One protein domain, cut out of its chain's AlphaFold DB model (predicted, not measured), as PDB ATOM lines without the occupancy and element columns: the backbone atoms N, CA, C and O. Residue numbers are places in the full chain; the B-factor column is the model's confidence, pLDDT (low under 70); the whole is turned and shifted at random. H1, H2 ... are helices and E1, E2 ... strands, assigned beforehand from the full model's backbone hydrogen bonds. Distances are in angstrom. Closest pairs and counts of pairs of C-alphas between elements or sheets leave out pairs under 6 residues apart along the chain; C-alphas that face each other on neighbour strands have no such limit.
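What this domain is: This is residues 7 to 70 of the 71 residues of an uncharacterized protein of Bacteroides sp. AM23-12 (UniProt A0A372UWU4). One strongly twisted sheet of four strands makes the body, and a single helix, H1, leaves it at the end of the last strand as an arm, with residues 62 to 69 sticking out. At the other end of the longest axis, a long loop, residues 39 to 51, joins E3 to E4. The 64 printed residues hold E1, E2, E3, E4 and H1 in this order; the sheet order is E1 - E2 - E3 - E4, antiparallel throughout, and the class is mixed, helices and strands. The whole is only just compact, close to loose, with a radius of gyration of the C-alphas of 12.4 A and spans of 39 by 28 by 16 A.

How they stand to each other: E1, residues 7 to 15, and E2, residues 21 to 28, form an antiparallel hairpin at 159 degrees, with N 11 and O 25 2.9 A apart. E2 and E3, residues 31 to 38, form the next at 154 degrees, with N 24 and O 35 3.0 A apart. E3 and E4, residues 52 to 57, form the third at 149 degrees, with N 34 and O 56 2.9 A apart. The four are a meander, each strand the antiparallel neighbour of the one before. The edge strands E1 and E4 are apart. H1, residues 58 to 69, is on the sheet but only grazes it, with residues 58 to 61; the closest C-alphas of E3 and H1, Cys 33 and Leu 58, are 5.0 A apart. In H1, 6 of 8 O i to N i+4 pairs are within hydrogen-bond range.

Where its parts are: E1 begins at C-alpha 7 (99.555, 95.265, 137.940), measures 20.4 A and bends by 57 degrees at residue 10. E2 measures 17.6 A and bends by 76 degrees at residue 25; E3 measures 20.6 A and bends by 53 degrees at residue 34. E4 measures 14.6 A. H1 measures 16.2 A, ending at C-alpha 69 (74.477, 112.329, 137.361).

The domain as a whole: The C-alphas farthest apart, Pro 41 and Arg 70, are 39.0 A apart. The printed part has no cut. The link E3 to E4 is long; the others are tight. Mean pLDDT of the printed part is 94.1, with residue 70 under 70.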
ATOM      1  N   GLY A   7      98.487  94.601 138.695       93.19
ATOM      2  CA  GLY A   7      99.555  95.265 137.940       93.19
ATOM      3  C   GLY A   7      99.405  96.781 137.855       93.19
ATOM      4  O   GLY A   7      98.510  97.373 138.465       93.19
ATOM      5  N   GLY A   8     100.292  97.397 137.070       91.62
ATOM      6  CA  GLY A   8     100.287  98.831 136.780       91.62
ATOM      7  C   GLY A   8     100.627  99.731 137.974       91.62
ATOM      8  O   GLY A   8     101.015  99.272 139.048       91.62
ATOM      9  N   THR A   9     100.478 101.041 137.762       92.38
ATOM     10  CA  THR A   9     100.585 102.035 138.839       92.38
ATOM     11  C   THR A   9      99.339 101.969 139.710       92.38
ATOM     12  O   THR A   9      98.224 101.893 139.197       92.38
ATOM     13  N   MET A  10      99.533 102.015 141.026       95.56
ATOM     14  CA  MET A  10      98.452 102.049 142.000       95.56
ATOM     15  C   MET A  10      98.241 103.475 142.511       95.56
ATOM     16  O   MET A  10      99.189 104.123 142.950       95.56
ATOM     17  N   VAL A  11      96.987 103.924 142.520       96.44
ATOM     18  CA  VAL A  11      96.569 105.206 143.101       96.44
ATOM     19  C   VAL A  11      95.543 104.942 144.195       96.44
ATOM     20  O   VAL A  11      94.545 104.268 143.955       96.44
ATOM     21  N   THR A  12      95.764 105.442 145.409       95.69
ATOM     22  CA  THR A  12      94.809 105.262 146.510       95.69
ATOM     23  C   THR A  12      93.601 106.187 146.338       95.69
ATOM     24  O   THR A  12      93.743 107.359 146.001       95.69
ATOM     25  N   LEU A  13      92.401 105.654 146.578       95.81
ATOM     26  CA  LEU A  13      91.130 106.385 146.472       95.81
ATOM     27  C   LEU A  13      90.505 106.687 147.844       95.81
ATOM     28  O   LEU A  13      89.466 107.334 147.926       95.81
ATOM     29  N   GLY A  14      91.136 106.224 148.925       95.06
ATOM     30  CA  GLY A  14      90.652 106.388 150.293       95.06
ATOM     31  C   GLY A  14      89.993 105.121 150.831       95.06
ATOM     32  O   GLY A  14      90.431 104.005 150.543       95.06
ATOM     33  N   THR A  15      88.973 105.297 151.667       95.88
ATOM     34  CA  THR A  15      88.270 104.205 152.349       95.88
ATOM     35  C   THR A  15      86.765 104.369 152.211       95.88
ATOM     36  O   THR A  15      86.280 105.485 152.019       95.88
ATOM     37  N   ASP A  16      86.024 103.279 152.365       94.38
ATOM     38  CA  ASP A  16      84.568 103.338 152.484       94.38
ATOM     39  C   ASP A  16      84.130 104.054 153.782       94.38
ATOM     40  O   ASP A  16      84.930 104.292 154.695       94.38
ATOM     41  N   LEU A  17      82.834 104.375 153.871       94.75
ATOM     42  CA  LEU A  17      82.254 105.106 155.004       94.75
ATOM     43  C   LEU A  17      82.426 104.372 156.341       94.75
ATOM     44  O   LEU A  17      82.662 105.020 157.362       94.75
ATOM     45  N   ASN A  18      82.371 103.038 156.329       94.69
ATOM     46  CA  ASN A  18      82.521 102.218 157.530       94.69
ATOM     47  C   ASN A  18      83.982 101.893 157.837       94.69
ATOM     48  O   ASN A  18      84.263 101.252 158.849       94.69
ATOM     49  N   ARG A  19      84.923 102.367 157.008       93.12
ATOM     50  CA  ARG A  19      86.359 102.153 157.185       93.12
ATOM     51  C   ARG A  19      86.748 100.666 157.160       93.12
ATOM     52  O   ARG A  19      87.815 100.339 157.678       93.12
ATOM     53  N   GLU A  20      85.954  99.803 156.535       96.12
ATOM     54  CA  GLU A  20      86.197  98.359 156.404       96.12
ATOM     55  C   GLU A  20      87.086  98.005 155.203       96.12
ATOM     56  O   GLU A  20      87.827  97.019 155.236       96.12
ATOM     57  N   TYR A  21      87.062  98.831 154.160       97.69
ATOM     58  CA  TYR A  21      87.741  98.616 152.891       97.69
ATOM     59  C   TYR A  21      88.594  99.824 152.505       97.69
ATOM     60  O   TYR A  21      88.201 100.983 152.648       97.69
ATOM     61  N   ALA A  22      89.782  99.546 151.983       97.25
ATOM     62  CA  ALA A  22      90.639 100.516 151.326       97.25
ATOM     63  C   ALA A  22      90.493 100.363 149.812       97.25
ATOM     64  O   ALA A  22      90.435  99.250 149.292       97.25
ATOM     65  N   TRP A  23      90.407 101.487 149.113       97.56
ATOM     66  CA  TRP A  23      90.121 101.527 147.686       97.56
ATOM     67  C   TRP A  23      91.356 102.013 146.936       97.56
ATOM     68  O   TRP A  23      92.037 102.944 147.381       97.56
ATOM     69  N   CYS A  24      91.648 101.413 145.788       97.25
ATOM     70  CA  CYS A  24      92.681 101.912 144.886       97.25
ATOM     71  C   CYS A  24      92.282 101.746 143.421       97.25
ATOM     72  O   CYS A  24      91.484 100.881 143.079       97.25
ATOM     73  N   LEU A  25      92.843 102.577 142.553       97.31
ATOM     74  CA  LEU A  25      92.809 102.395 141.110       97.31
ATOM     75  C   LEU A  25      94.107 101.708 140.685       97.31
ATOM     76  O   LEU A  25      95.188 102.164 141.066       97.31
ATOM     77  N   ARG A  26      94.001 100.613 139.929       96.88
ATOM     78  CA  ARG A  26      95.148  99.886 139.358       96.88
ATOM     79  C   ARG A  26      94.713  98.959 138.224       96.88
ATOM     80  O   ARG A  26      93.517  98.765 138.010       96.88
ATOM     81  N   LYS A  27      95.681  98.328 137.552       96.81
ATOM     82  CA  LYS A  27      95.392  97.273 136.574       96.81
ATOM     83  C   LYS A  27      95.128  95.936 137.256       96.81
ATOM     84  O   LYS A  27      95.858  95.545 138.169       96.81
ATOM     85  N   VAL A  28      94.122  95.224 136.765       96.75
ATOM     86  CA  VAL A  28      93.808  93.842 137.127       96.75
ATOM     87  C   VAL A  28      93.596  93.061 135.841       96.75
ATOM     88  O   VAL A  28      92.673  93.368 135.090       96.75
ATOM     89  N   ASN A  29      94.467  92.089 135.562       95.19
ATOM     90  CA  ASN A  29      94.498  91.378 134.276       95.19
ATOM     91  C   ASN A  29      94.491  92.354 133.079       95.19
ATOM     92  O   ASN A  29      93.670  92.239 132.177       95.19
ATOM     93  N   GLU A  30      95.384  93.351 133.111       95.50
ATOM     94  CA  GLU A  30      95.520  94.446 132.127       95.50
ATOM     95  C   GLU A  30      94.354  95.454 132.035       95.50
ATOM     96  O   GLU A  30      94.494  96.493 131.380       95.50
ATOM     97  N   VAL A  31      93.252  95.233 132.757       96.44
ATOM     98  CA  VAL A  31      92.082  96.125 132.787       96.44
ATOM     99  C   VAL A  31      92.201  97.146 133.917       96.44
ATOM    100  O   VAL A  31      92.531  96.788 135.045       96.44
ATOM    101  N   ASP A  32      91.919  98.419 133.636       97.25
ATOM    102  CA  ASP A  32      91.901  99.472 134.654       97.25
ATOM    103  C   ASP A  32      90.655  99.346 135.546       97.25
ATOM    104  O   ASP A  32      89.511  99.411 135.081       97.25
ATOM    105  N   CYS A  33      90.884  99.159 136.844       97.81
ATOM    106  CA  CYS A  33      89.851  98.812 137.811       97.81
ATOM    107  C   CYS A  33      89.943  99.660 139.080       97.81
ATOM    108  O   CYS A  33      91.034  99.998 139.548       97.81
ATOM    109  N   ILE A  34      88.787  99.899 139.699       97.44
ATOM    110  CA  ILE A  34      88.703 100.237 141.120       97.44
ATOM    111  C   ILE A  34      88.741  98.927 141.904       97.44
ATOM    112  O   ILE A  34      87.869  98.075 141.756       97.44
ATOM    113  N   CYS A  35      89.762  98.763 142.730       97.50
ATOM    114  CA  CYS A  35      89.972  97.598 143.571       97.50
ATOM    115  C   CYS A  35      89.583  97.914 145.010       97.50
ATOM    116  O   CYS A  35      89.900  98.989 145.527       97.50
ATOM    117  N   LEU A  36      88.927  96.954 145.659       97.56
ATOM    118  CA  LEU A  36      88.625  96.997 147.082       97.56
ATOM    119  C   LEU A  36      89.510  95.986 147.802       97.56
ATOM    120  O   LEU A  36      89.572  94.812 147.428       97.56
ATOM    121  N   HIS A  37      90.150  96.457 148.863       97.56
ATOM    122  CA  HIS A  37      90.989  95.660 149.743       97.56
ATOM    123  C   HIS A  37      90.435  95.709 151.161       97.56
ATOM    124  O   HIS A  37      90.074  96.778 151.656       97.56
ATOM    125  N   LYS A  38      90.348  94.560 151.827       97.75
ATOM    126  CA  LYS A  38      89.864  94.479 153.204       97.75
ATOM    127  C   LYS A  38      90.908  95.065 154.144       97.75
ATOM    128  O   LYS A  38      92.068  94.663 154.128       97.75
ATOM    129  N   ARG A  39      90.494  95.991 155.004       96.38
ATOM    130  CA  ARG A  39      91.398  96.583 155.989       96.38
ATOM    131  C   ARG A  39      91.633  95.619 157.143       96.38
ATOM    132  O   ARG A  39      90.729  94.924 157.606       96.38
ATOM    133  N   MET A  40      92.870  95.591 157.612       93.69
ATOM    134  CA  MET A  40      93.269  94.828 158.789       93.69
ATOM    135  C   MET A  40      92.829  95.524 160.083       93.69
ATOM    136  O   MET A  40      92.568  96.734 160.072       93.69
ATOM    137  N   PRO A  41      92.821  94.812 161.227       88.81
ATOM    138  CA  PRO A  41      92.771  95.456 162.536       88.81
ATOM    139  C   PRO A  41      93.845  96.553 162.632       88.81
ATOM    140  O   PRO A  41      95.014  96.310 162.345       88.81
ATOM    141  N   GLY A  42      93.440  97.777 162.976       86.75
ATOM    142  CA  GLY A  42      94.309  98.966 162.933       86.75
ATOM    143  C   GLY A  42      94.178  99.812 161.659       86.75
ATOM    144  O   GLY A  42      94.737 100.903 161.586       86.75
ATOM    145  N   GLY A  43      93.391  99.367 160.678       89.31
ATOM    146  CA  GLY A  43      92.978 100.173 159.532       89.31
ATOM    147  C   GLY A  43      93.983 100.243 158.378       89.31
ATOM    148  O   GLY A  43      93.810 101.071 157.485       89.31
ATOM    149  N   SER A  44      95.020  99.413 158.353       92.06
ATOM    150  CA  SER A  44      95.959  99.338 157.230       92.06
ATOM    151  C   SER A  44      95.482  98.374 156.133       92.06
ATOM    152  O   SER A  44      94.625  97.522 156.359       92.06
ATOM    153  N   SER A  45      96.044  98.540 154.935       94.00
ATOM    154  CA  SER A  45      95.877  97.681 153.756       94.00
ATOM    155  C   SER A  45      97.236  97.574 153.065       94.00
ATOM    156  O   SER A  45      97.944  98.578 152.948       94.00
ATOM    157  N   TYR A  46      97.612  96.374 152.638       93.31
ATOM    158  CA  TYR A  46      98.794  96.102 151.823       93.31
ATOM    159  C   TYR A  46      98.554  96.348 150.333       93.31
ATOM    160  O   TYR A  46      99.528  96.465 149.589       93.31
ATOM    161  N   PHE A  47      97.289  96.415 149.903       94.88
ATOM    162  CA  PHE A  47      96.909  96.567 148.498       94.88
ATOM    163  C   PHE A  47      97.526  95.490 147.592       94.88
ATOM    164  O   PHE A  47      98.077  95.778 146.524       94.88
ATOM    165  N   ASN A  48      97.454  94.234 148.022       93.81
ATOM    166  CA  ASN A  48      97.971  93.095 147.270       93.81
ATOM    167  C   ASN A  48      96.975  91.932 147.299       93.81
ATOM    168  O   ASN A  48      95.835  92.079 147.726       93.81
ATOM    169  N   GLU A  49      97.388  90.769 146.816       93.19
ATOM    170  CA  GLU A  49      96.526  89.598 146.687       93.19
ATOM    171  C   GLU A  49      96.028  89.078 148.045       93.19
ATOM    172  O   GLU A  49      95.000  88.411 148.102       93.19
ATOM    173  N   LYS A  50      96.723  89.386 149.151       92.69
ATOM    174  CA  LYS A  50      96.367  88.887 150.493       92.69
ATOM    175  C   LYS A  50      95.112  89.536 151.054       92.69
ATOM    176  O   LYS A  50      94.388  88.904 151.816       92.69
ATOM    177  N   ASP A  51      94.911  90.810 150.743       94.94
ATOM    178  CA  ASP A  51      93.777  91.597 151.221       94.94
ATOM    179  C   ASP A  51      92.822  92.006 150.099       94.94
ATOM    180  O   ASP A  51      91.834  92.688 150.360       94.94
ATOM    181  N   PHE A  52      93.082  91.566 148.868       96.12
ATOM    182  CA  PHE A  52      92.210  91.779 147.725       96.12
ATOM    183  C   PHE A  52      90.838  91.129 147.937       96.12
ATOM    184  O   PHE A  52      90.730  89.948 148.263       96.12
ATOM    185  N   VAL A  53      89.782  91.911 147.719       96.75
ATOM    186  CA  VAL A  53      88.393  91.439 147.791       96.75
ATOM    187  C   VAL A  53      87.808  91.341 146.394       96.75
ATOM    188  O   VAL A  53      87.266  90.307 146.011       96.75
ATOM    189  N   THR A  54      87.880  92.435 145.634       96.81
ATOM    190  CA  THR A  54      87.309  92.502 144.290       96.81
ATOM    191  C   THR A  54      87.889  93.663 143.484       96.81
ATOM    192  O   THR A  54      88.521  94.569 144.033       96.81
ATOM    193  N   ALA A  55      87.634  93.639 142.179       96.88
ATOM    194  CA  ALA A  55      87.966  94.690 141.234       96.88
ATOM    195  C   ALA A  55      86.761  94.968 140.332       96.88
ATOM    196  O   ALA A  55      86.178  94.048 139.757       96.88
ATOM    197  N   ILE A  56      86.400  96.241 140.206       96.94
ATOM    198  CA  ILE A  56      85.313  96.711 139.354       96.94
ATOM    199  C   ILE A  56      85.945  97.464 138.178       96.94
ATOM    200  O   ILE A  56      86.628  98.466 138.419       96.94
ATOM    201  N   PRO A  57      85.729  97.029 136.922       97.06
ATOM    202  CA  PRO A  57      86.233  97.736 135.751       97.06
ATOM    203  C   PRO A  57      85.764  99.189 135.731       97.06
ATOM    204  O   PRO A  57      84.572  99.468 135.919       97.06
ATOM    205  N   LEU A  58      86.688 100.115 135.472       95.94
ATOM    206  CA  LEU A  58      86.394 101.548 135.501       95.94
ATOM    207  C   LEU A  58      85.309 101.924 134.481       95.94
ATOM    208  O   LEU A  58      84.409 102.698 134.803       95.94
ATOM    209  N   GLU A  59      85.311 101.281 133.308       95.69
ATOM    210  CA  GLU A  59      84.276 101.456 132.277       95.69
ATOM    211  C   GLU A  59      82.849 101.225 132.806       95.69
ATOM    212  O   GLU A  59      81.903 101.916 132.409       95.69
ATOM    213  N   ARG A  60      82.670 100.287 133.748       95.38
ATOM    214  CA  ARG A  60      81.366 100.009 134.354       95.38
ATOM    215  C   ARG A  60      80.981 101.060 135.371       95.38
ATOM    216  O   ARG A  60      79.825 101.475 135.378       95.38
ATOM    217  N   VAL A  61      81.934 101.534 136.166       93.62
ATOM    218  CA  VAL A  61      81.699 102.629 137.113       93.62
ATOM    219  C   VAL A  61      81.277 103.893 136.364       93.62
ATOM    220  O   VAL A  61      80.256 104.488 136.705       93.62
ATOM    221  N   GLU A  62      81.983 104.254 135.292       93.25
ATOM    222  CA  GLU A  62      81.642 105.407 134.450       93.25
ATOM    223  C   GLU A  62      80.267 105.267 133.786       93.25
ATOM    224  O   GLU A  62      79.489 106.224 133.745       93.25
ATOM    225  N   SER A  63      79.950 104.076 133.265       93.38
ATOM    226  CA  SER A  63      78.648 103.790 132.656       93.38
ATOM    227  C   SER A  63      77.504 103.970 133.658       93.38
ATOM    228  O   SER A  63      76.527 104.652 133.346       93.38
ATOM    229  N   CYS A  64      77.648 103.435 134.872       92.81
ATOM    230  CA  CYS A  64      76.648 103.563 135.930       92.81
ATOM    231  C   CYS A  64      76.538 105.000 136.457       92.81
ATOM    232  O   CYS A  64      75.430 105.492 136.665       92.81
ATOM    233  N   ALA A  65      77.657 105.707 136.629       92.25
ATOM    234  CA  ALA A  65      77.658 107.086 137.120       92.25
ATOM    235  C   ALA A  65      76.869 108.029 136.196       92.25
ATOM    236  O   ALA A  65      76.148 108.907 136.674       92.25
ATOM    237  N   LYS A  66      76.924 107.807 134.874       91.50
ATOM    238  CA  LYS A  66      76.128 108.567 133.893       91.50
ATOM    239  C   LYS A  66      74.616 108.447 134.113       91.50
ATOM    240  O   LYS A  66      73.900 109.371 133.735       91.50
ATOM    241  N   LEU A  67      74.137 107.351 134.709       90.44
ATOM    242  CA  LEU A  67      72.719 107.159 135.035       90.44
ATOM    243  C   LEU A  67      72.285 107.981 136.254       90.44
ATOM    244  O   LEU A  67      71.128 108.373 136.333       90.44
ATOM    245  N   LEU A  68      73.202 108.247 137.188       88.25
ATOM    246  CA  LEU A  68      72.918 108.968 138.434       88.25
ATOM    247  C   LEU A  68      73.119 110.481 138.302       88.25
ATOM    248  O   LEU A  68      72.388 111.254 138.903       88.25
ATOM    249  N   ILE A  69      74.106 110.910 137.509       81.56
ATOM    250  CA  ILE A  69      74.477 112.329 137.361       81.56
ATOM    251  C   ILE A  69      73.529 113.079 136.404       81.56
ATOM    252  O   ILE A  69      73.528 114.305 136.364       81.56
ATOM    253  N   ARG A  70      72.711 112.359 135.627       61.50
ATOM    254  CA  ARG A  70      71.693 112.938 134.730       61.50
ATOM    255  C   ARG A  70      70.263 112.873 135.297       61.50
ATOM    256  O   ARG A  70      69.321 112.989 134.517       61.50
TER     257      ARG A  70